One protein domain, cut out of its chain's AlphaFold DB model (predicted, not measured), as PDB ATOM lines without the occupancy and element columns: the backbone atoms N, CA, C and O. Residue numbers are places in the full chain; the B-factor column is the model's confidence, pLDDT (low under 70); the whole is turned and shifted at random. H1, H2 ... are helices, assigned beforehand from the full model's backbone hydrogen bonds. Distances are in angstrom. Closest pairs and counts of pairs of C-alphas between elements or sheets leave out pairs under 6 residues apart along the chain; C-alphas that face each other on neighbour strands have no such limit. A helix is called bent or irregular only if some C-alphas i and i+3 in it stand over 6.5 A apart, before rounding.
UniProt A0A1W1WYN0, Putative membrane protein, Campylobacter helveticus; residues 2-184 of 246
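This is residues 2 to 184 of the 246 residues of the protein "Putative membrane protein" of Campylobacter helveticus (UniProt A0A1W1WYN0). One long helix, H1, runs the length of the domain, with the helical hairpin of H5 and H6 packed on it, H2 crossing it away from that hairpin, and H7 crossing it near its last residues. H3 packs on H5 and joins it to H4, whose residues 104 to 111 stick out, as do residues 2 to 13 of H1 at one end of the long axis. The printed part has 183 residues, with seven named helices, H1 to H7 in order, and no named strand; the class is all helix. It is compact, with a radius of gyration of the C-alphas of 18.5 A and spans of 59 by 42 by 30 A.

H1, residues 2 to 42, begins with C-alpha 2 at (220.911, 479.362, 394.754) and is 59.3 A long; it is neither bent nor irregular, but only just: C-alphas 10 and 13 are 6.2 A apart. H2, residues 52 to 71, is 29.2 A long and irregular, with C-alphas 53 and 56 lying 7.3 A apart. H3 is residues 73 to 84. H4, residues 91 to 111, is 30.4 A long. H5, residues 118 to 144, is 38.6 A long and begins with C-alpha 118 at (173.945, 466.154, 382.285). H6, residues 147 to 167, is 29.8 A long. H7, residues 169 to 182, ends with C-alpha 182 at (186.136, 454.148, 370.402).

H1 is the hub, touching four helices. H1, H5 and H6 form an up and down bundle, each running against the one before it. H5 and H6 are a hairpin at a shallow tilt of 14 degrees, closest at the C-alphas of Phe 141 and Phe 150, 5.4 A. H1 touches H5 with residues 18 to 26 alone, at a steep tilt of 42 degrees; the closest C-alphas, Ser 22 and Ile 135, are 7.0 A apart. H1 touches H6 with residues 33 to 37 alone, closest at the C-alphas of Ser 37 and Ala 165, 6.6 A. H2 touches H1 at a steep tilt of 47 degrees, closest at the C-alphas of Cys 27 and Phe 65, 6.0 A. H7 is about perpendicular to H1, at 79 degrees, with the C-alphas of Tyr 38 and Glu 173 closest, 4.5 A. H3 touches H5 at the C-alphas of Asn 76 and Phe 132, 6.9 A, and H4 at those of Pro 74 and Ser 96, 4.5 A. H1 and H4 are apart. In H3, H4, H5, H6 and H7 every O i to N i+4 pair is within hydrogen-bond range; in H1 35 of 37 are, in H2 13 of 16.

The C-alphas of Lys 2 and Glu 43 are the two farthest apart, 61.3 A. The printed part has no cut, and no link is long. The mean pLDDT of the printed part is 70.2, with 74 residues under 70, among them residues 2 to 19 and 76 to 94.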
ATOM      1  N   LYS A   2     220.389 480.737 394.997       38.94
ATOM      2  CA  LYS A   2     220.911 479.362 394.754       38.94
ATOM      3  C   LYS A   2     220.507 478.339 395.830       38.94
ATOM      4  O   LYS A   2     220.292 477.182 395.500       38.94
ATOM      5  N   LYS A   3     220.388 478.763 397.092       41.00
ATOM      6  CA  LYS A   3     220.030 477.887 398.223       41.00
ATOM      7  C   LYS A   3     218.561 477.434 398.155       41.00
ATOM      8  O   LYS A   3     218.294 476.244 398.255       41.00
ATOM      9  N   ASP A   4     217.665 478.361 397.814       49.81
ATOM     10  CA  ASP A   4     216.229 478.095 397.630       49.81
ATOM     11  C   ASP A   4     215.952 477.190 396.419       49.81
ATOM     12  O   ASP A   4     215.073 476.339 396.469       49.81
ATOM     13  N   PHE A   5     216.731 477.327 395.337       40.41
ATOM     14  CA  PHE A   5     216.606 476.471 394.154       40.41
ATOM     15  C   PHE A   5     217.006 475.016 394.439       40.41
ATOM     16  O   PHE A   5     216.337 474.103 393.968       40.41
ATOM     17  N   PHE A   6     218.061 474.785 395.230       42.38
ATOM     18  CA  PHE A   6     218.491 473.430 395.599       42.38
ATOM     19  C   PHE A   6     217.547 472.764 396.611       42.38
ATOM     20  O   PHE A   6     217.209 471.598 396.428       42.38
ATOM     21  N   GLU A   7     217.044 473.498 397.608       45.31
ATOM     22  CA  GLU A   7     215.991 472.990 398.507       45.31
ATOM     23  C   GLU A   7     214.689 472.678 397.742       45.31
ATOM     24  O   GLU A   7     214.022 471.676 398.008       45.31
ATOM     25  N   TRP A   8     214.357 473.478 396.724       45.75
ATOM     26  CA  TRP A   8     213.230 473.238 395.818       45.75
ATOM     27  C   TRP A   8     213.434 471.995 394.937       45.75
ATOM     28  O   TRP A   8     212.503 471.206 394.757       45.75
ATOM     29  N   MET A   9     214.659 471.775 394.446       41.50
ATOM     30  CA  MET A   9     215.031 470.610 393.637       41.50
ATOM     31  C   MET A   9     214.999 469.296 394.433       41.50
ATOM     32  O   MET A   9     214.838 468.241 393.829       41.50
ATOM     33  N   ASP A  10     215.079 469.355 395.766       48.19
ATOM     34  CA  ASP A  10     214.930 468.199 396.662       48.19
ATOM     35  C   ASP A  10     213.473 467.937 397.091       48.19
ATOM     36  O   ASP A  10     213.083 466.783 397.319       48.19
ATOM     37  N   PHE A  11     212.639 468.981 397.177       50.69
ATOM     38  CA  PHE A  11     211.224 468.876 397.559       50.69
ATOM     39  C   PHE A  11     210.322 468.449 396.389       50.69
ATOM     40  O   PHE A  11     209.498 467.538 396.535       50.69
ATOM     41  N   ALA A  12     210.511 469.053 395.211       55.41
ATOM     42  CA  ALA A  12     209.744 468.764 394.002       55.41
ATOM     43  C   ALA A  12     209.728 467.267 393.616       55.41
ATOM     44  O   ALA A  12     208.635 466.729 393.427       55.41
ATOM     45  N   PRO A  13     210.856 466.528 393.566       61.38
ATOM     46  CA  PRO A  13     210.837 465.123 393.168       61.38
ATOM     47  C   PRO A  13     210.150 464.218 394.193       61.38
ATOM     48  O   PRO A  13     209.589 463.198 393.802       61.38
ATOM     49  N   LYS A  14     210.159 464.548 395.492       62.78
ATOM     50  CA  LYS A  14     209.501 463.729 396.529       62.78
ATOM     51  C   LYS A  14     207.980 463.902 396.514       62.78
ATOM     52  O   LYS A  14     207.264 462.903 396.511       62.78
ATOM     53  N   TYR A  15     207.494 465.141 396.419       64.31
ATOM     54  CA  TYR A  15     206.063 465.451 396.292       64.31
ATOM     55  C   TYR A  15     205.460 464.852 395.013       64.31
ATOM     56  O   TYR A  15     204.395 464.226 395.030       64.31
ATOM     57  N   LEU A  16     206.177 464.996 393.898       64.31
ATOM     58  CA  LEU A  16     205.738 464.519 392.592       64.31
ATOM     59  C   LEU A  16     205.702 462.981 392.558       64.31
ATOM     60  O   LEU A  16     204.736 462.412 392.060       64.31
ATOM     61  N   LYS A  17     206.661 462.298 393.202       67.06
ATOM     62  CA  LYS A  17     206.638 460.833 393.382       67.06
ATOM     63  C   LYS A  17     205.418 460.345 394.164       67.06
ATOM     64  O   LYS A  17     204.778 459.394 393.727       67.06
ATOM     65  N   ILE A  18     205.083 460.979 395.290       69.00
ATOM     66  CA  ILE A  18     203.921 460.582 396.107       69.00
ATOM     67  C   ILE A  18     202.623 460.815 395.345       69.00
ATOM     68  O   ILE A  18     201.746 459.950 395.356       69.00
ATOM     69  N   THR A  19     202.516 461.950 394.655       67.81
ATOM     70  CA  THR A  19     201.338 462.270 393.846       67.81
ATOM     71  C   THR A  19     201.189 461.262 392.710       67.81
ATOM     72  O   THR A  19     200.141 460.640 392.614       67.81
ATOM     73  N   ILE A  20     202.250 460.991 391.935       71.12
ATOM     74  CA  ILE A  20     202.237 459.968 390.874       71.12
ATOM     75  C   ILE A  20     201.841 458.599 391.429       71.12
ATOM     76  O   ILE A  20     200.970 457.946 390.864       71.12
ATOM     77  N   PHE A  21     202.454 458.152 392.528       71.50
ATOM     78  CA  PHE A  21     202.175 456.829 393.086       71.50
ATOM     79  C   PHE A  21     200.728 456.712 393.585       71.50
ATOM     80  O   PHE A  21     200.052 455.720 393.317       71.50
ATOM     81  N   SER A  22     200.227 457.755 394.248       71.12
ATOM     82  CA  SER A  22     198.835 457.835 394.703       71.12
ATOM     83  C   SER A  22     197.867 457.829 393.521       71.12
ATOM     84  O   SER A  22     196.889 457.084 393.521       71.12
ATOM     85  N   THR A  23     198.169 458.607 392.484       74.81
ATOM     86  CA  THR A  23     197.397 458.653 391.245       74.81
ATOM     87  C   THR A  23     197.358 457.291 390.552       74.81
ATOM     88  O   THR A  23     196.285 456.839 390.166       74.81
ATOM     89  N   LEU A  24     198.495 456.596 390.450       76.94
ATOM     90  CA  LEU A  24     198.563 455.241 389.895       76.94
ATOM     91  C   LEU A  24     197.674 454.270 390.679       76.94
ATOM     92  O   LEU A  24     196.877 453.553 390.075       76.94
ATOM     93  N   GLY A  25     197.763 454.283 392.013       75.38
ATOM     94  CA  GLY A  25     196.922 453.451 392.876       75.38
ATOM     95  C   GLY A  25     195.428 453.720 392.677       75.38
ATOM     96  O   GLY A  25     194.644 452.783 392.535       75.38
ATOM     97  N   PHE A  26     195.039 454.993 392.583       77.50
ATOM     98  CA  PHE A  26     193.656 455.388 392.319       77.50
ATOM     99  C   PHE A  26     193.167 454.926 390.936       77.50
ATOM    100  O   PHE A  26     192.050 454.420 390.821       77.50
ATOM    101  N   CYS A  27     194.002 455.035 389.897       79.69
ATOM    102  CA  CYS A  27     193.669 454.570 388.548       79.69
ATOM    103  C   CYS A  27     193.452 453.052 388.489       79.69
ATOM    104  O   CYS A  27     192.490 452.607 387.864       79.69
ATOM    105  N   ILE A  28     194.300 452.260 389.157       80.31
ATOM    106  CA  ILE A  28     194.135 450.796 389.245       80.31
ATOM    107  C   ILE A  28     192.792 450.452 389.901       80.31
ATOM    108  O   ILE A  28     192.054 449.592 389.421       80.31
ATOM    109  N   LEU A  29     192.456 451.157 390.979       78.88
ATOM    110  CA  LEU A  29     191.230 450.936 391.737       78.88
ATOM    111  C   LEU A  29     189.983 451.304 390.919       78.88
ATOM    112  O   LEU A  29     189.032 450.524 390.856       78.88
ATOM    113  N   CYS A  30     190.008 452.450 390.235       77.31
ATOM    114  CA  CYS A  30     188.942 452.845 389.316       77.31
ATOM    115  C   CYS A  30     188.767 451.812 388.204       77.31
ATOM    116  O   CYS A  30     187.650 451.364 387.972       77.31
ATOM    117  N   LEU A  31     189.854 451.379 387.564       80.88
ATOM    118  CA  LEU A  31     189.804 450.366 386.512       80.88
ATOM    119  C   LEU A  31     189.108 449.086 386.983       80.88
ATOM    120  O   LEU A  31     188.220 448.589 386.292       80.88
ATOM    121  N   PHE A  32     189.451 448.596 388.175       79.62
ATOM    122  CA  PHE A  32     188.795 447.425 388.749       79.62
ATOM    123  C   PHE A  32     187.279 447.632 388.892       79.62
ATOM    124  O   PHE A  32     186.486 446.788 388.481       79.62
ATOM    125  N   ILE A  33     186.861 448.788 389.407       80.25
ATOM    126  CA  ILE A  33     185.448 449.117 389.621       80.25
ATOM    127  C   ILE A  33     184.681 449.297 388.311       80.25
ATOM    128  O   ILE A  33     183.546 448.827 388.203       80.25
ATOM    129  N   PHE A  34     185.292 449.926 387.308       76.94
ATOM    130  CA  PHE A  34     184.712 450.071 385.975       76.94
ATOM    131  C   PHE A  34     184.450 448.707 385.336       76.94
ATOM    132  O   PHE A  34     183.347 448.458 384.855       76.94
ATOM    133  N   VAL A  35     185.423 447.798 385.403       77.56
ATOM    134  CA  VAL A  35     185.297 446.448 384.837       77.56
ATOM    135  C   VAL A  35     184.218 445.647 385.561       77.56
ATOM    136  O   VAL A  35     183.346 445.068 384.919       77.56
ATOM    137  N   VAL A  36     184.237 445.628 386.898       78.69
ATOM    138  CA  VAL A  36     183.241 444.886 387.686       78.69
ATOM    139  C   VAL A  36     181.833 445.425 387.440       78.69
ATOM    140  O   VAL A  36     180.900 444.641 387.270       78.69
ATOM    141  N   SER A  37     181.673 446.748 387.358       81.31
ATOM    142  CA  SER A  37     180.380 447.369 387.055       81.31
ATOM    143  C   SER A  37     179.906 447.024 385.645       81.31
ATOM    144  O   SER A  37     178.745 446.667 385.469       81.31
ATOM    145  N   TYR A  38     180.807 447.043 384.658       79.62
ATOM    146  CA  TYR A  38     180.501 446.666 383.281       79.62
ATOM    147  C   TYR A  38     180.036 445.209 383.157       79.62
ATOM    148  O   TYR A  38     179.001 444.938 382.546       79.62
ATOM    149  N   MET A  39     180.768 444.276 383.779       78.25
ATOM    150  CA  MET A  39     180.408 442.853 383.817       78.25
ATOM    151  C   MET A  39     179.062 442.632 384.511       78.25
ATOM    152  O   MET A  39     178.240 441.854 384.030       78.25
ATOM    153  N   ARG A  40     178.810 443.352 385.614       81.06
ATOM    154  CA  ARG A  40     177.552 443.280 386.365       81.06
ATOM    155  C   ARG A  40     176.359 443.750 385.536       81.06
ATOM    156  O   ARG A  40     175.356 443.051 385.508       81.06
ATOM    157  N   VAL A  41     176.455 444.910 384.884       81.94
ATOM    158  CA  VAL A  41     175.353 445.478 384.081       81.94
ATOM    159  C   VAL A  41     175.061 444.619 382.855       81.94
ATOM    160  O   VAL A  41     173.905 444.460 382.473       81.94
ATOM    161  N   ASN A  42     176.094 444.035 382.250       76.81
ATOM    162  CA  ASN A  42     175.914 443.202 381.071       76.81
ATOM    163  C   ASN A  42     175.587 441.737 381.371       76.81
ATOM    164  O   ASN A  42     175.321 441.001 380.423       76.81
ATOM    165  N   GLU A  43     175.572 441.334 382.647       75.88
ATOM    166  CA  GLU A  43     175.381 439.948 383.103       75.88
ATOM    167  C   GLU A  43     176.393 438.965 382.483       75.88
ATOM    168  O   GLU A  43     176.152 437.764 382.376       75.88
ATOM    169  N   ILE A  44     177.558 439.475 382.074       70.00
ATOM    170  CA  ILE A  44     178.643 438.688 381.488       70.00
ATOM    171  C   ILE A  44     179.718 438.547 382.556       70.00
ATOM    172  O   ILE A  44     180.554 439.431 382.733       70.00
ATOM    173  N   PHE A  45     179.715 437.419 383.263       60.72
ATOM    174  CA  PHE A  45     180.849 437.019 384.095       60.72
ATOM    175  C   PHE A  45     181.779 436.133 383.265       60.72
ATOM    176  O   PHE A  45     181.861 434.923 383.465       60.72
ATOM    177  N   SER A  46     182.413 436.724 382.252       58.41
ATOM    178  CA  SER A  46     183.342 435.971 381.421       58.41
ATOM    179  C   SER A  46     184.744 436.051 382.009       58.41
ATOM    180  O   SER A  46     185.373 437.110 381.998       58.41
ATOM    181  N   PHE A  47     185.250 434.910 382.483       60.75
ATOM    182  CA  PHE A  47     186.673 434.728 382.772       60.75
ATOM    183  C   PHE A  47     187.548 435.081 381.560       60.75
ATOM    184  O   PHE A  47     188.697 435.474 381.748       60.75
ATOM    185  N   ASP A  48     186.999 435.030 380.339       62.19
ATOM    186  CA  ASP A  48     187.716 435.426 379.129       62.19
ATOM    187  C   ASP A  48     187.982 436.928 379.100       62.19
ATOM    188  O   ASP A  48     189.061 437.332 378.673       62.19
ATOM    189  N   LEU A  49     187.074 437.771 379.615       65.31
ATOM    190  CA  LEU A  49     187.324 439.213 379.702       65.31
ATOM    191  C   LEU A  49     188.545 439.499 380.585       65.31
ATOM    192  O   LEU A  49     189.311 440.384 380.257       65.31
ATOM    193  N   LEU A  50     188.751 438.730 381.660       67.31
ATOM    194  CA  LEU A  50     189.910 438.831 382.560       67.31
ATOM    195  C   LEU A  50     191.106 437.966 382.120       67.31
ATOM    196  O   LEU A  50     192.100 437.884 382.844       67.31
ATOM    197  N   SER A  51     191.025 437.304 380.963       69.44
ATOM    198  CA  SER A  51     192.106 436.452 380.470       69.44
ATOM    199  C   SER A  51     193.331 437.271 380.059       69.44
ATOM    200  O   SER A  51     193.242 438.459 379.736       69.44
ATOM    201  N   PHE A  52     194.498 436.620 380.036       66.75
ATOM    202  CA  PHE A  52     195.745 437.245 379.584       66.75
ATOM    203  C   PHE A  52     195.648 437.801 378.156       66.75
ATOM    204  O   PHE A  52     196.224 438.855 377.885       66.75
ATOM    205  N   ASP A  53     194.870 437.154 377.284       66.62
ATOM    206  CA  ASP A  53     194.650 437.589 375.900       66.62
ATOM    207  C   ASP A  53     193.937 438.955 375.839       66.62
ATOM    208  O   ASP A  53     194.186 439.744 374.931       66.62
ATOM    209  N   ASN A  54     193.123 439.291 376.849       69.62
ATOM    210  CA  ASN A  54     192.409 440.566 376.962       69.62
ATOM    211  C   ASN A  54     193.089 441.587 377.888       69.62
ATOM    212  O   ASN A  54     192.624 442.724 377.986       69.62
ATOM    213  N   LEU A  55     194.243 441.258 378.485       73.50
ATOM    214  CA  LEU A  55     194.984 442.136 379.406       73.50
ATOM    215  C   LEU A  55     195.354 443.496 378.779       73.50
ATOM    216  O   LEU A  55     195.351 444.531 379.446       73.50
ATOM    217  N   TRP A  56     195.626 443.514 377.473       69.12
ATOM    218  CA  TRP A  56     195.890 444.726 376.692       69.12
ATOM    219  C   TRP A  56     194.737 445.744 376.718       69.12
ATOM    220  O   TRP A  56     194.995 446.945 376.743       69.12
ATOM    221  N   ILE A  57     193.477 445.304 376.789       71.62
ATOM    222  CA  ILE A  57     192.311 446.198 376.894       71.62
ATOM    223  C   ILE A  57     192.345 446.924 378.239       71.62
ATOM    224  O   ILE A  57     192.173 448.142 378.284       71.62
ATOM    225  N   PHE A  58     192.670 446.215 379.322       71.56
ATOM    226  CA  PHE A  58     192.879 446.832 380.636       71.56
ATOM    227  C   PHE A  58     194.057 447.791 380.620       71.56
ATOM    228  O   PHE A  58     193.955 448.872 381.190       71.56
ATOM    229  N   LEU A  59     195.149 447.445 379.936       73.38
ATOM    230  CA  LEU A  59     196.281 448.353 379.778       73.38
ATOM    231  C   LEU A  59     195.863 449.641 379.056       73.38
ATOM    232  O   LEU A  59     196.238 450.725 379.490       73.38
ATOM    233  N   PHE A  60     195.042 449.565 378.007       73.06
ATOM    234  CA  PHE A  60     194.553 450.759 377.314       73.06
ATOM    235  C   PHE A  60     193.599 451.598 378.165       73.06
ATOM    236  O   PHE A  60     193.746 452.818 378.195       73.06
ATOM    237  N   VAL A  61     192.656 450.974 378.878       71.06
ATOM    238  CA  VAL A  61     191.756 451.674 379.813       71.06
ATOM    239  C   VAL A  61     192.568 452.337 380.925       71.06
ATOM    240  O   VAL A  61     192.334 453.493 381.265       71.06
ATOM    241  N   PHE A  62     193.572 451.634 381.448       72.25
ATOM    242  CA  PHE A  62     194.501 452.148 382.445       72.25
ATOM    243  C   PHE A  62     195.276 453.360 381.926       72.25
ATOM    244  O   PHE A  62     195.317 454.384 382.600       72.25
ATOM    245  N   VAL A  63     195.855 453.274 380.724       68.50
ATOM    246  CA  VAL A  63     196.568 454.390 380.084       68.50
ATOM    247  C   VAL A  63     195.625 455.566 379.847       68.50
ATOM    248  O   VAL A  63     196.013 456.712 380.057       68.50
ATOM    249  N   TYR A  64     194.371 455.307 379.478       69.81
ATOM    250  CA  TYR A  64     193.366 456.351 379.320       69.81
ATOM    251  C   TYR A  64     193.102 457.065 380.655       69.81
ATOM    252  O   TYR A  64     193.261 458.281 380.737       69.81
ATOM    253  N   PHE A  65     192.822 456.322 381.733       70.75
ATOM    254  CA  PHE A  65     192.685 456.889 383.081       70.75
ATOM    255  C   PHE A  65     193.937 457.634 383.541       70.75
ATOM    256  O   PHE A  65     193.834 458.700 384.144       70.75
ATOM    257  N   LEU A  66     195.117 457.106 383.224       67.31
ATOM    258  CA  LEU A  66     196.399 457.719 383.532       67.31
ATOM    259  C   LEU A  66     196.526 459.094 382.867       67.31
ATOM    260  O   LEU A  66     196.875 460.053 383.547       67.31
ATOM    261  N   VAL A  67     196.176 459.226 381.583       70.25
ATOM    262  CA  VAL A  67     196.167 460.520 380.876       70.25
ATOM    263  C   VAL A  67     195.237 461.519 381.568       70.25
ATOM    264  O   VAL A  67     195.660 462.640 381.848       70.25
ATOM    265  N   PHE A  68     194.012 461.118 381.927       68.62
ATOM    266  CA  PHE A  68     193.094 461.988 382.678       68.62
ATOM    267  C   PHE A  68     193.648 462.389 384.043       68.62
ATOM    268  O   PHE A  68     193.517 463.538 384.462       68.62
ATOM    269  N   ALA A  69     194.305 461.466 384.733       68.12
ATOM    270  CA  ALA A  69     194.849 461.743 386.044       68.12
ATOM    271  C   ALA A  69     196.102 462.638 385.989       68.12
ATOM    272  O   ALA A  69     196.291 463.476 386.873       68.12
ATOM    273  N   PHE A  70     196.905 462.542 384.921       66.56
ATOM    274  CA  PHE A  70     197.981 463.489 384.614       66.56
ATOM    275  C   PHE A  70     197.433 464.880 384.268       66.56
ATOM    276  O   PHE A  70     197.967 465.877 384.754       66.56
ATOM    277  N   LEU A  71     196.329 464.966 383.518       69.69
ATOM    278  CA  LEU A  71     195.620 466.229 383.270       69.69
ATOM    279  C   LEU A  71     195.070 466.855 384.564       69.69
ATOM    280  O   LEU A  71     194.933 468.071 384.647       69.69
ATOM    281  N   ALA A  72     194.808 466.060 385.602       68.75
ATOM    282  CA  ALA A  72     194.361 466.563 386.898       68.75
ATOM    283  C   ALA A  72     195.504 467.086 387.800       68.75
ATOM    284  O   ALA A  72     195.238 467.729 388.818       68.75
ATOM    285  N   LEU A  73     196.781 466.864 387.452       68.94
ATOM    286  CA  LEU A  73     197.922 467.304 388.269       68.94
ATOM    287  C   LEU A  73     197.987 468.822 388.508       68.94
ATOM    288  O   LEU A  73     198.219 469.202 389.658       68.94
ATOM    289  N   PRO A  74     197.765 469.706 387.512       68.38
ATOM    290  CA  PRO A  74     197.768 471.152 387.740       68.38
ATOM    291  C   PRO A  74     196.733 471.571 388.791       68.38
ATOM    292  O   PRO A  74     197.020 472.416 389.636       68.38
ATOM    293  N   PHE A  75     195.565 470.923 388.810       70.19
ATOM    294  CA  PHE A  75     194.532 471.172 389.812       70.19
ATOM    295  C   PHE A  75     194.962 470.730 391.211       70.19
ATOM    296  O   PHE A  75     194.762 471.468 392.174       70.19
ATOM    297  N   ASN A  76     195.596 469.560 391.326       68.12
ATOM    298  CA  ASN A  76     196.116 469.059 392.599       68.12
ATOM    299  C   ASN A  76     197.175 469.998 393.188       68.12
ATOM    300  O   ASN A  76     197.166 470.273 394.387       68.12
ATOM    301  N   VAL A  77     198.069 470.521 392.343       69.25
ATOM    302  CA  VAL A  77     199.098 471.483 392.758       69.25
ATOM    303  C   VAL A  77     198.462 472.807 393.185       69.25
ATOM    304  O   VAL A  77     198.771 473.300 394.263       69.25
ATOM    305  N   VAL A  78     197.528 473.365 392.409       68.62
ATOM    306  CA  VAL A  78     196.810 474.595 392.798       68.62
ATOM    307  C   VAL A  78     196.059 474.404 394.121       68.62
ATOM    308  O   VAL A  78     196.164 475.253 395.006       68.62
ATOM    309  N   GLY A  79     195.346 473.286 394.288       66.88
ATOM    310  CA  GLY A  79     194.606 472.963 395.509       66.88
ATOM    311  C   GLY A  79     195.506 472.857 396.740       66.88
ATOM    312  O   GLY A  79     195.187 473.423 397.784       66.88
ATOM    313  N   HIS A  80     196.666 472.209 396.610       67.69
ATOM    314  CA  HIS A  80     197.659 472.139 397.685       67.69
ATOM    315  C   HIS A  80     198.124 473.530 398.132       67.69
ATOM    316  O   HIS A  80     198.105 473.826 399.326       67.69
ATOM    317  N   TYR A  81     198.448 474.419 397.189       68.00
ATOM    318  CA  TYR A  81     198.859 475.788 397.513       68.00
ATOM    319  C   TYR A  81     197.735 476.582 398.185       68.00
ATOM    320  O   TYR A  81     197.989 477.294 399.149       68.00
ATOM    321  N   LEU A  82     196.486 476.432 397.739       66.25
ATOM    322  CA  LEU A  82     195.354 477.120 398.365       66.25
ATOM    323  C   LEU A  82     195.119 476.693 399.822       66.25
ATOM    324  O   LEU A  82     194.706 477.527 400.626       66.25
ATOM    325  N   VAL A  83     195.376 475.425 400.161       63.78
ATOM    326  CA  VAL A  83     195.101 474.872 401.497       63.78
ATOM    327  C   VAL A  83     196.302 474.989 402.443       63.78
ATOM    328  O   VAL A  83     196.111 475.323 403.611       63.78
ATOM    329  N   TYR A  84     197.527 474.748 401.965       59.41
ATOM    330  CA  TYR A  84     198.703 474.564 402.830       59.41
ATOM    331  C   TYR A  84     199.791 475.635 402.684       59.41
ATOM    332  O   TYR A  84     200.489 475.923 403.658       59.41
ATOM    333  N   LYS A  85     199.952 476.276 401.515       63.22
ATOM    334  CA  LYS A  85     201.071 477.207 401.266       63.22
ATOM    335  C   LYS A  85     200.586 478.644 401.041       63.22
ATOM    336  O   LYS A  85     200.029 478.986 400.008       63.22
ATOM    337  N   LYS A  86     200.843 479.534 402.007       53.06
ATOM    338  CA  LYS A  86     200.319 480.918 401.996       53.06
ATOM    339  C   LYS A  86     200.964 481.842 400.948       53.06
ATOM    340  O   LYS A  86     200.390 482.888 400.642       53.06
ATOM    341  N   ASP A  87     202.131 481.478 400.407       62.88
ATOM    342  CA  ASP A  87     202.841 482.299 399.422       62.88
ATOM    343  C   ASP A  87     202.328 482.049 397.994       62.88
ATOM    344  O   ASP A  87     202.693 481.085 397.318       62.88
ATOM    345  N   LYS A  88     201.446 482.947 397.547       60.38
ATOM    346  CA  LYS A  88     200.777 482.912 396.237       60.38
ATOM    347  C   LYS A  88     201.652 483.430 395.088       60.38
ATOM    348  O   LYS A  88     201.216 483.398 393.939       60.38
ATOM    349  N   ASN A  89     202.865 483.917 395.369       61.31
ATOM    350  CA  ASN A  89     203.781 484.421 394.342       61.31
ATOM    351  C   ASN A  89     204.699 483.348 393.744       61.31
ATOM    352  O   ASN A  89     205.467 483.662 392.831       61.31
ATOM    353  N   ASP A  90     204.579 482.099 394.195       66.50
ATOM    354  CA  ASP A  90     205.350 480.970 393.683       66.50
ATOM    355  C   ASP A  90     205.107 480.746 392.179       66.50
ATOM    356  O   ASP A  90     203.979 480.753 391.671       66.50
ATOM    357  N   ILE A  91     206.199 480.533 391.452       65.69
ATOM    358  CA  ILE A  91     206.212 480.296 390.009       65.69
ATOM    359  C   ILE A  91     205.445 479.004 389.672       65.69
ATOM    360  O   ILE A  91     204.714 478.965 388.680       65.69
ATOM    361  N   LEU A  92     205.537 477.972 390.522       64.38
ATOM    362  CA  LEU A  92     204.831 476.699 390.331       64.38
ATOM    363  C   LEU A  92     203.306 476.882 390.397       64.38
ATOM    364  O   LEU A  92     202.574 476.282 389.607       64.38
ATOM    365  N   PHE A  93     202.833 477.739 391.308       69.38
ATOM    366  CA  PHE A  93     201.417 478.075 391.433       69.38
ATOM    367  C   PHE A  93     200.911 478.777 390.172       69.38
ATOM    368  O   PHE A  93     199.883 478.382 389.626       69.38
ATOM    369  N   LYS A  94     201.667 479.752 389.648       67.94
ATOM    370  CA  LYS A  94     201.310 480.477 388.417       67.94
ATOM    371  C   LYS A  94     201.213 479.546 387.207       67.94
ATOM    372  O   LYS A  94     200.203 479.577 386.511       67.94
ATOM    373  N   TYR A  95     202.204 478.679 386.981       70.12
ATOM    374  CA  TYR A  95     202.158 477.714 385.873       70.12
ATOM    375  C   TYR A  95     201.026 476.694 386.023       70.12
ATOM    376  O   TYR A  95     200.347 476.382 385.045       70.12
ATOM    377  N   SER A  96     200.780 476.210 387.241       72.75
ATOM    378  CA  SER A  96     199.690 475.263 387.497       72.75
ATOM    379  C   SER A  96     198.313 475.913 387.316       72.75
ATOM    380  O   SER A  96     197.404 475.278 386.789       72.75
ATOM    381  N   LEU A  97     198.169 477.196 387.666       72.69
ATOM    382  CA  LEU A  97     196.952 477.982 387.442       72.69
ATOM    383  C   LEU A  97     196.689 478.219 385.946       72.69
ATOM    384  O   LEU A  97     195.559 478.066 385.493       72.69
ATOM    385  N   VAL A  98     197.726 478.536 385.163       73.56
ATOM    386  CA  VAL A  98     197.615 478.662 383.698       73.56
ATOM    387  C   VAL A  98     197.225 477.324 383.064       73.56
ATOM    388  O   VAL A  98     196.320 477.285 382.234       73.56
ATOM    389  N   GLY A  99     197.849 476.219 383.489       72.12
ATOM    390  CA  GLY A  99     197.487 474.873 383.032       72.12
ATOM    391  C   GLY A  99     196.034 474.511 383.356       72.12
ATOM    392  O   GLY A  99     195.324 473.991 382.500       72.12
ATOM    393  N   LEU A 100     195.566 474.857 384.558       77.88
ATOM    394  CA  LEU A 100     194.173 474.682 384.971       77.88
ATOM    395  C   LEU A 100     193.207 475.468 384.072       77.88
ATOM    396  O   LEU A 100     192.230 474.903 383.587       77.88
ATOM    397  N   LEU A 101     193.496 476.746 383.810       76.31
ATOM    398  CA  LEU A 101     192.663 477.599 382.955       76.31
ATOM    399  C   LEU A 101     192.590 477.081 381.513       76.31
ATOM    400  O   LEU A 101     191.513 477.095 380.922       76.31
ATOM    401  N   LEU A 102     193.701 476.577 380.963       74.25
ATOM    402  CA  LEU A 102     193.726 475.968 379.630       74.25
ATOM    403  C   LEU A 102     192.850 474.714 379.557       74.25
ATOM    404  O   LEU A 102     192.066 474.573 378.622       74.25
ATOM    405  N   ILE A 103     192.937 473.826 380.552       75.38
ATOM    406  CA  ILE A 103     192.132 472.596 380.587       75.38
ATOM    407  C   ILE A 103     190.643 472.927 380.704       75.38
ATOM    408  O   ILE A 103     189.833 472.360 379.972       75.38
ATOM    409  N   VAL A 104     190.281 473.870 381.579       76.44
ATOM    410  CA  VAL A 104     188.893 474.338 381.720       76.44
ATOM    411  C   VAL A 104     188.398 474.969 380.416       76.44
ATOM    412  O   VAL A 104     187.296 474.653 379.978       76.44
ATOM    413  N   GLY A 105     189.215 475.795 379.756       71.44
ATOM    414  CA  GLY A 105     188.876 476.412 378.471       71.44
ATOM    415  C   GLY A 105     188.632 475.390 377.357       71.44
ATOM    416  O   GLY A 105     187.638 475.498 376.642       71.44
ATOM    417  N   VAL A 106     189.479 474.360 377.247       72.56
ATOM    418  CA  VAL A 106     189.280 473.249 376.297       72.56
ATOM    419  C   VAL A 106     187.995 472.488 376.614       72.56
ATOM    420  O   VAL A 106     187.229 472.188 375.703       72.56
ATOM    421  N   PHE A 107     187.716 472.220 377.893       70.00
ATOM    422  CA  PHE A 107     186.477 471.557 378.297       70.00
ATOM    423  C   PHE A 107     185.236 472.375 377.924       70.00
ATOM    424  O   PHE A 107     184.316 471.824 377.332       70.00
ATOM    425  N   ILE A 108     185.221 473.683 378.207       69.69
ATOM    426  CA  ILE A 108     184.119 474.590 377.838       69.69
ATOM    427  C   ILE A 108     183.933 474.634 376.316       69.69
ATOM    428  O   ILE A 108     182.807 474.560 375.835       69.69
ATOM    429  N   PHE A 109     185.022 474.685 375.547       64.75
ATOM    430  CA  PHE A 109     184.955 474.652 374.086       64.75
ATOM    431  C   PHE A 109     184.393 473.327 373.548       64.75
ATOM    432  O   PHE A 109     183.630 473.319 372.586       64.75
ATOM    433  N   MET A 110     184.737 472.198 374.177       62.12
ATOM    434  CA  MET A 110     184.145 470.904 373.830       62.12
ATOM    435  C   MET A 110     182.670 470.794 374.250       62.12
ATOM    436  O   MET A 110     181.917 470.082 373.588       62.12
ATOM    437  N   PHE A 111     182.245 471.498 375.307       63.44
ATOM    438  CA  PHE A 111     180.846 471.532 375.753       63.44
ATOM    439  C   PHE A 111     179.903 472.196 374.756       63.44
ATOM    440  O   PHE A 111     178.761 471.766 374.642       63.44
ATOM    441  N   ASP A 112     180.375 473.203 374.026       57.38
ATOM    442  CA  ASP A 112     179.545 473.975 373.096       57.38
ATOM    443  C   ASP A 112     179.116 473.169 371.854       57.38
ATOM    444  O   ASP A 112     178.179 473.538 371.153       57.38
ATOM    445  N   LYS A 113     179.782 472.040 371.569       57.38
ATOM    446  CA  LYS A 113     179.595 471.299 370.313       57.38
ATOM    447  C   LYS A 113     178.761 470.020 370.391       57.38
ATOM    448  O   LYS A 113     178.414 469.515 369.330       57.38
ATOM    449  N   ASN A 114     178.435 469.490 371.573       55.69
ATOM    450  CA  ASN A 114     177.834 468.150 371.689       55.69
ATOM    451  C   ASN A 114     176.566 468.097 372.556       55.69
ATOM    452  O   ASN A 114     176.500 468.692 373.631       55.69
ATOM    453  N   GLU A 115     175.614 467.252 372.146       56.78
ATOM    454  CA  GLU A 115     174.465 466.802 372.943       56.78
ATOM    455  C   GLU A 115     174.936 465.938 374.130       56.78
ATOM    456  O   GLU A 115     175.033 464.711 374.062       56.78
ATOM    457  N   PHE A 116     175.305 466.575 375.243       62.97
ATOM    458  CA  PHE A 116     175.832 465.869 376.412       62.97
ATOM    459  C   PHE A 116     174.756 465.555 377.455       62.97
ATOM    460  O   PHE A 116     173.931 466.390 377.817       62.97
ATOM    461  N   ASN A 117     174.813 464.343 378.017       70.19
ATOM    462  CA  ASN A 117     173.928 463.920 379.101       70.19
ATOM    463  C   ASN A 117     174.368 464.560 380.441       70.19
ATOM    464  O   ASN A 117     175.434 464.202 380.960       70.19
ATOM    465  N   PRO A 118     173.562 465.447 381.061       71.00
ATOM    466  CA  PRO A 118     173.945 466.154 382.285       71.00
ATOM    467  C   PRO A 118     174.136 465.215 383.484       71.00
ATOM    468  O   PRO A 118     174.957 465.488 384.359       71.00
ATOM    469  N   LYS A 119     173.442 464.068 383.522       74.25
ATOM    470  CA  LYS A 119     173.610 463.073 384.596       74.25
ATOM    471  C   LYS A 119     175.001 462.438 384.564       74.25
ATOM    472  O   LYS A 119     175.605 462.229 385.614       74.25
ATOM    473  N   TRP A 120     175.516 462.173 383.363       71.12
ATOM    474  CA  TRP A 120     176.858 461.630 383.162       71.12
ATOM    475  C   TRP A 120     177.940 462.618 383.611       71.12
ATOM    476  O   TRP A 120     178.909 462.238 384.261       71.12
ATOM    477  N   LEU A 121     177.727 463.908 383.347       73.25
ATOM    478  CA  LEU A 121     178.630 464.973 383.772       73.25
ATOM    479  C   LEU A 121     178.708 465.111 385.289       73.25
ATOM    480  O   LEU A 121     179.805 465.181 385.839       73.25
ATOM    481  N   VAL A 122     177.557 465.125 385.968       74.38
ATOM    482  CA  VAL A 122     177.510 465.170 387.437       74.38
ATOM    483  C   VAL A 122     178.260 463.975 388.021       74.38
ATOM    484  O   VAL A 122     179.048 464.133 388.951       74.38
ATOM    485  N   PHE A 123     178.085 462.792 387.432       73.38
ATOM    486  CA  PHE A 123     178.809 461.592 387.829       73.38
ATOM    487  C   PHE A 123     180.332 461.720 387.640       73.38
ATOM    488  O   PHE A 123     181.084 461.451 388.578       73.38
ATOM    489  N   CYS A 124     180.802 462.201 386.483       71.81
ATOM    490  CA  CYS A 124     182.222 462.495 386.270       71.81
ATOM    491  C   CYS A 124     182.748 463.525 387.284       71.81
ATOM    492  O   CYS A 124     183.836 463.344 387.831       71.81
ATOM    493  N   GLY A 125     181.964 464.563 387.587       71.19
ATOM    494  CA  GLY A 125     182.290 465.568 388.600       71.19
ATOM    495  C   GLY A 125     182.459 464.969 389.999       71.19
ATOM    496  O   GLY A 125     183.410 465.314 390.696       71.19
ATOM    497  N   ILE A 126     181.603 464.018 390.390       75.38
ATOM    498  CA  ILE A 126     181.721 463.290 391.663       75.38
ATOM    499  C   ILE A 126     183.016 462.467 391.709       75.38
ATOM    500  O   ILE A 126     183.720 462.513 392.716       75.38
ATOM    501  N   ILE A 127     183.370 461.752 390.634       72.62
ATOM    502  CA  ILE A 127     184.628 460.982 390.572       72.62
ATOM    503  C   ILE A 127     185.835 461.907 390.753       72.62
ATOM    504  O   ILE A 127     186.731 461.613 391.546       72.62
ATOM    505  N   VAL A 128     185.842 463.042 390.053       75.25
ATOM    506  CA  VAL A 128     186.902 464.052 390.155       75.25
ATOM    507  C   VAL A 128     186.978 464.632 391.571       75.25
ATOM    508  O   VAL A 128     188.068 464.782 392.118       75.25
ATOM    509  N   PHE A 129     185.838 464.901 392.207       73.00
ATOM    510  CA  PHE A 129     185.794 465.362 393.593       73.00
ATOM    511  C   PHE A 129     186.389 464.332 394.567       73.00
ATOM    512  O   PHE A 129     187.233 464.683 395.390       73.00
ATOM    513  N   VAL A 130     186.012 463.054 394.444       74.88
ATOM    514  CA  VAL A 130     186.577 461.970 395.266       74.88
ATOM    515  C   VAL A 130     188.089 461.850 395.056       74.88
ATOM    516  O   VAL A 130     188.829 461.689 396.028       74.88
ATOM    517  N   TYR A 131     188.564 461.997 393.817       77.56
ATOM    518  CA  TYR A 131     189.993 462.033 393.509       77.56
ATOM    519  C   TYR A 131     190.714 463.191 394.218       77.56
ATOM    520  O   TYR A 131     191.762 462.973 394.827       77.56
ATOM    521  N   PHE A 132     190.144 464.400 394.219       72.38
ATOM    522  CA  PHE A 132     190.723 465.536 394.945       72.38
ATOM    523  C   PHE A 132     190.796 465.297 396.452       72.38
ATOM    524  O   PHE A 132     191.818 465.604 397.065       72.38
ATOM    525  N   VAL A 133     189.750 464.723 397.050       72.00
ATOM    526  CA  VAL A 133     189.746 464.366 398.478       72.00
ATOM    527  C   VAL A 133     190.838 463.337 398.778       72.00
ATOM    528  O   VAL A 133     191.578 463.494 399.749       72.00
ATOM    529  N   PHE A 134     190.985 462.321 397.924       73.75
ATOM    530  CA  PHE A 134     192.013 461.290 398.056       73.75
ATOM    531  C   PHE A 134     193.431 461.872 397.980       73.75
ATOM    532  O   PHE A 134     194.250 461.627 398.864       73.75
ATOM    533  N   ILE A 135     193.720 462.704 396.974       72.69
ATOM    534  CA  ILE A 135     195.027 463.361 396.850       72.69
ATOM    535  C   ILE A 135     195.270 464.314 398.023       72.69
ATOM    536  O   ILE A 135     196.346 464.288 398.616       72.69
ATOM    537  N   GLY A 136     194.270 465.105 398.416       69.31
ATOM    538  CA  GLY A 136     194.351 465.978 399.585       69.31
ATOM    539  C   GLY A 136     194.697 465.214 400.866       69.31
ATOM    540  O   GLY A 136     195.528 465.676 401.648       69.31
ATOM    541  N   ALA A 137     194.139 464.015 401.050       69.75
ATOM    542  CA  ALA A 137     194.472 463.128 402.162       69.75
ATOM    543  C   ALA A 137     195.920 462.617 402.096       69.75
ATOM    544  O   ALA A 137     196.622 462.651 403.111       69.75
ATOM    545  N   CYS A 138     196.396 462.195 400.917       69.75
ATOM    546  CA  CYS A 138     197.791 461.791 400.711       69.75
ATOM    547  C   CYS A 138     198.773 462.923 401.044       69.75
ATOM    548  O   CYS A 138     199.806 462.689 401.669       69.75
ATOM    549  N   LEU A 139     198.441 464.155 400.659       70.38
ATOM    550  CA  LEU A 139     199.270 465.327 400.936       70.38
ATOM    551  C   LEU A 139     199.239 465.718 402.415       70.38
ATOM    552  O   LEU A 139     200.292 465.948 403.005       70.38
ATOM    553  N   HIS A 140     198.060 465.704 403.041       68.62
ATOM    554  CA  HIS A 140     197.933 465.945 404.478       68.62
ATOM    555  C   HIS A 140     198.752 464.940 405.296       68.62
ATOM    556  O   HIS A 140     199.422 465.300 406.263       68.62
ATOM    557  N   PHE A 141     198.726 463.666 404.896       70.12
ATOM    558  CA  PHE A 141     199.546 462.629 405.507       70.12
ATOM    559  C   PHE A 141     201.037 462.912 405.366       70.12
ATOM    560  O   PHE A 141     201.778 462.762 406.335       70.12
ATOM    561  N   TYR A 142     201.471 463.317 404.174       68.44
ATOM    562  CA  TYR A 142     202.870 463.625 403.917       68.44
ATOM    563  C   TYR A 142     203.388 464.746 404.826       68.44
ATOM    564  O   TYR A 142     204.474 464.618 405.391       68.44
ATOM    565  N   GLU A 143     202.602 465.807 405.013       69.56
ATOM    566  CA  GLU A 143     203.000 466.954 405.832       69.56
ATOM    567  C   GLU A 143     202.921 466.674 407.338       69.56
ATOM    568  O   GLU A 143     203.888 466.909 408.059       69.56
ATOM    569  N   ASN A 144     201.806 466.119 407.819       69.94
ATOM    570  CA  ASN A 144     201.579 465.936 409.256       69.94
ATOM    571  C   ASN A 144     202.073 464.589 409.802       69.94
ATOM    572  O   ASN A 144     202.030 464.376 411.015       69.94
ATOM    573  N   LYS A 145     202.484 463.651 408.934       74.88
ATOM    574  CA  LYS A 145     202.853 462.260 409.273       74.88
ATOM    575  C   LYS A 145     201.837 461.562 410.184       74.88
ATOM    576  O   LYS A 145     202.194 460.672 410.953       74.88
ATOM    577  N   ASN A 146     200.567 461.968 410.121       74.19
ATOM    578  CA  ASN A 146     199.516 461.452 410.990       74.19
ATOM    579  C   ASN A 146     198.733 460.345 410.267       74.19
ATOM    580  O   ASN A 146     197.849 460.651 409.458       74.19
ATOM    581  N   PRO A 147     199.005 459.059 410.556       71.56
ATOM    582  CA  PRO A 147     198.392 457.954 409.826       71.56
ATOM    583  C   PRO A 147     196.882 457.865 410.053       71.56
ATOM    584  O   PRO A 147     196.167 457.410 409.169       71.56
ATOM    585  N   LYS A 148     196.360 458.329 411.198       75.25
ATOM    586  CA  LYS A 148     194.931 458.192 411.522       75.25
ATOM    587  C   LYS A 148     194.041 458.957 410.542       75.25
ATOM    588  O   LYS A 148     193.080 458.397 410.027       75.25
ATOM    589  N   HIS A 149     194.385 460.215 410.261       70.94
ATOM    590  CA  HIS A 149     193.617 461.062 409.341       70.94
ATOM    591  C   HIS A 149     193.757 460.597 407.892       70.94
ATOM    592  O   HIS A 149     192.778 460.618 407.152       70.94
ATOM    593  N   PHE A 150     194.947 460.116 407.520       72.38
ATOM    594  CA  PHE A 150     195.180 459.486 406.228       72.38
ATOM    595  C   PHE A 150     194.250 458.295 406.026       72.38
ATOM    596  O   PHE A 150     193.395 458.333 405.152       72.38
ATOM    597  N   PHE A 151     194.353 457.270 406.876       72.19
ATOM    598  CA  PHE A 151     193.550 456.062 406.724       72.19
ATOM    599  C   PHE A 151     192.051 456.360 406.765       72.19
ATOM    600  O   PHE A 151     191.320 455.794 405.961       72.19
ATOM    601  N   ALA A 152     191.594 457.278 407.623       75.31
ATOM    602  CA  ALA A 152     190.185 457.658 407.691       75.31
ATOM    603  C   ALA A 152     189.674 458.306 406.391       75.31
ATOM    604  O   ALA A 152     188.632 457.901 405.878       75.31
ATOM    605  N   LEU A 153     190.402 459.280 405.832       73.44
ATOM    606  CA  LEU A 153     190.001 459.961 404.596       73.44
ATOM    607  C   LEU A 153     190.111 459.043 403.374       73.44
ATOM    608  O   LEU A 153     189.200 459.010 402.550       73.44
ATOM    609  N   THR A 154     191.187 458.262 403.280       72.88
ATOM    610  CA  THR A 154     191.406 457.305 402.190       72.88
ATOM    611  C   THR A 154     190.346 456.202 402.209       72.88
ATOM    612  O   THR A 154     189.783 455.865 401.169       72.88
ATOM    613  N   PHE A 155     190.013 455.682 403.395       75.38
ATOM    614  CA  PHE A 155     188.933 454.713 403.569       75.38
ATOM    615  C   PHE A 155     187.564 455.328 403.261       75.38
ATOM    616  O   PHE A 155     186.771 454.716 402.554       75.38
ATOM    617  N   GLY A 156     187.299 456.558 403.711       78.81
ATOM    618  CA  GLY A 156     186.070 457.282 403.383       78.81
ATOM    619  C   GLY A 156     185.890 457.474 401.874       78.81
ATOM    620  O   GLY A 156     184.832 457.149 401.336       78.81
ATOM    621  N   ALA A 157     186.938 457.914 401.173       77.06
ATOM    622  CA  ALA A 157     186.941 458.038 399.715       77.06
ATOM    623  C   ALA A 157     186.674 456.688 399.029       77.06
ATOM    624  O   ALA A 157     185.876 456.618 398.097       77.06
ATOM    625  N   PHE A 158     187.284 455.609 399.526       78.12
ATOM    626  CA  PHE A 158     187.066 454.258 399.011       78.12
ATOM    627  C   PHE A 158     185.624 453.773 399.206       78.12
ATOM    628  O   PHE A 158     185.019 453.242 398.271       78.12
ATOM    629  N   VAL A 159     185.049 453.984 400.392       79.62
ATOM    630  CA  VAL A 159     183.655 453.632 400.693       79.62
ATOM    631  C   VAL A 159     182.705 454.407 399.790       79.62
ATOM    632  O   VAL A 159     181.826 453.799 399.188       79.62
ATOM    633  N   ILE A 160     182.910 455.719 399.630       81.06
ATOM    634  CA  ILE A 160     182.097 456.556 398.737       81.06
ATOM    635  C   ILE A 160     182.183 456.042 397.300       81.06
ATOM    636  O   ILE A 160     181.159 455.871 396.645       81.06
ATOM    637  N   LEU A 161     183.388 455.756 396.810       78.69
ATOM    638  CA  LEU A 161     183.596 455.333 395.428       78.69
ATOM    639  C   LEU A 161     182.984 453.948 395.156       78.69
ATOM    640  O   LEU A 161     182.328 453.751 394.132       78.69
ATOM    641  N   THR A 162     183.100 453.022 396.109       74.75
ATOM    642  CA  THR A 162     182.443 451.706 396.049       74.75
ATOM    643  C   THR A 162     180.921 451.840 396.117       74.75
ATOM    644  O   THR A 162     180.200 451.197 395.356       74.75
ATOM    645  N   TYR A 163     180.409 452.712 396.984       81.44
ATOM    646  CA  TYR A 163     178.979 452.980 397.104       81.44
ATOM    647  C   TYR A 163     178.402 453.582 395.815       81.44
ATOM    648  O   TYR A 163     177.361 453.132 395.338       81.44
ATOM    649  N   CYS A 164     179.121 454.516 395.184       76.12
ATOM    650  CA  CYS A 164     178.778 455.044 393.865       76.12
ATOM    651  C   CYS A 164     178.719 453.939 392.802       76.12
ATOM    652  O   CYS A 164     177.799 453.940 391.989       76.12
ATOM    653  N   ALA A 165     179.657 452.988 392.812       73.81
ATOM    654  CA  ALA A 165     179.648 451.851 391.887       73.81
ATOM    655  C   ALA A 165     178.443 450.926 392.087       73.81
ATOM    656  O   ALA A 165     177.895 450.387 391.127       73.81
ATOM    657  N   ILE A 166     177.999 450.767 393.335       78.00
ATOM    658  CA  ILE A 166     176.826 449.956 393.664       78.00
ATOM    659  C   ILE A 166     175.529 450.655 393.249       78.00
ATOM    660  O   ILE A 166     174.656 449.988 392.695       78.00
ATOM    661  N   LEU A 167     175.399 451.956 393.531       81.81
ATOM    662  CA  LEU A 167     174.187 452.736 393.261       81.81
ATOM    663  C   LEU A 167     174.023 453.116 391.791       81.81
ATOM    664  O   LEU A 167     172.904 453.160 391.286       81.81
ATOM    665  N   PHE A 168     175.130 453.406 391.109       80.69
ATOM    666  CA  PHE A 168     175.128 453.913 389.741       80.69
ATOM    667  C   PHE A 168     175.943 453.020 388.793       80.69
ATOM    668  O   PHE A 168     176.799 453.527 388.066       80.69
ATOM    669  N   PRO A 169     175.695 451.697 388.745       78.38
ATOM    670  CA  PRO A 169     176.494 450.783 387.931       78.38
ATOM    671  C   PRO A 169     176.361 451.088 386.431       78.38
ATOM    672  O   PRO A 169     177.351 451.012 385.709       78.38
ATOM    673  N   ASN A 170     175.181 451.535 385.982       81.19
ATOM    674  CA  ASN A 170     174.925 451.934 384.591       81.19
ATOM    675  C   ASN A 170     175.779 453.129 384.162       81.19
ATOM    676  O   ASN A 170     176.180 453.229 383.013       81.19
ATOM    677  N   ASN A 171     176.090 454.036 385.090       78.44
ATOM    678  CA  ASN A 171     177.000 455.131 384.796       78.44
ATOM    679  C   ASN A 171     178.392 454.536 384.498       78.44
ATOM    680  O   ASN A 171     178.927 454.724 383.409       78.44
ATOM    681  N   PHE A 172     178.968 453.749 385.405       75.00
ATOM    682  CA  PHE A 172     180.269 453.116 385.146       75.00
ATOM    683  C   PHE A 172     180.289 452.285 383.848       75.00
ATOM    684  O   PHE A 172     181.274 452.339 383.109       75.00
ATOM    685  N   GLU A 173     179.195 451.585 383.541       81.62
ATOM    686  CA  GLU A 173     179.028 450.847 382.288       81.62
ATOM    687  C   GLU A 173     179.070 451.756 381.055       81.62
ATOM    688  O   GLU A 173     179.895 451.500 380.185       81.62
ATOM    689  N   ILE A 174     178.306 452.853 381.011       79.44
ATOM    690  CA  ILE A 174     178.332 453.823 379.898       79.44
ATOM    691  C   ILE A 174     179.755 454.329 379.629       79.44
ATOM    692  O   ILE A 174     180.166 454.475 378.477       79.44
ATOM    693  N   GLY A 175     180.526 454.609 380.682       74.56
ATOM    694  CA  GLY A 175     181.905 455.073 380.533       74.56
ATOM    695  C   GLY A 175     182.815 454.026 379.892       74.56
ATOM    696  O   GLY A 175     183.594 454.354 378.995       74.56
ATOM    697  N   PHE A 176     182.689 452.769 380.318       77.81
ATOM    698  CA  PHE A 176     183.453 451.660 379.748       77.81
ATOM    699  C   PHE A 176     182.987 451.312 378.327       77.81
ATOM    700  O   PHE A 176     183.812 451.114 377.441       77.81
ATOM    701  N   GLU A 177     181.679 451.320 378.076       80.25
ATOM    702  CA  GLU A 177     181.083 451.090 376.762       80.25
ATOM    703  C   GLU A 177     181.559 452.134 375.748       80.25
ATOM    704  O   GLU A 177     182.005 451.776 374.660       80.25
ATOM    705  N   ARG A 178     181.555 453.424 376.112       78.62
ATOM    706  CA  ARG A 178     182.105 454.495 375.265       78.62
ATOM    707  C   ARG A 178     183.563 454.233 374.903       78.62
ATOM    708  O   ARG A 178     183.941 454.398 373.745       78.62
ATOM    709  N   PHE A 179     184.373 453.795 375.866       79.12
ATOM    710  CA  PHE A 179     185.756 453.413 375.597       79.12
ATOM    711  C   PHE A 179     185.830 452.245 374.598       79.12
ATOM    712  O   PHE A 179     186.554 452.342 373.607       79.12
ATOM    713  N   LEU A 180     185.051 451.178 374.799       80.81
ATOM    714  CA  LEU A 180     185.020 450.033 373.885       80.81
ATOM    715  C   LEU A 180     184.572 450.434 372.472       80.81
ATOM    716  O   LEU A 180     185.195 450.001 371.502       80.81
ATOM    717  N   LYS A 181     183.564 451.306 372.346       83.19
ATOM    718  CA  LYS A 181     183.101 451.862 371.063       83.19
ATOM    719  C   LYS A 181     184.206 452.614 370.332       83.19
ATOM    720  O   LYS A 181     184.439 452.348 369.158       83.19
ATOM    721  N   THR A 182     184.990 453.447 371.028       76.62
ATOM    722  CA  THR A 182     186.136 454.148 370.402       76.62
ATOM    723  C   THR A 182     187.208 453.205 369.851       76.62
ATOM    724  O   THR A 182     188.019 453.599 369.012       76.62
ATOM    725  N   LYS A 183     187.237 451.955 370.326       79.19
ATOM    726  CA  LYS A 183     188.143 450.901 369.861       79.19
ATOM    727  C   LYS A 183     187.482 449.918 368.893       79.19
ATOM    728  O   LYS A 183     188.144 448.975 368.470       79.19
ATOM    729  N   GLY A 184     186.209 450.112 368.542       77.69
ATOM    730  CA  GLY A 184     185.445 449.176 367.713       77.69
ATOM    731  C   GLY A 184     185.197 447.818 368.383       77.69
ATOM    732  O   GLY A 184     184.957 446.825 367.695       77.69
TER     733      GLY A 184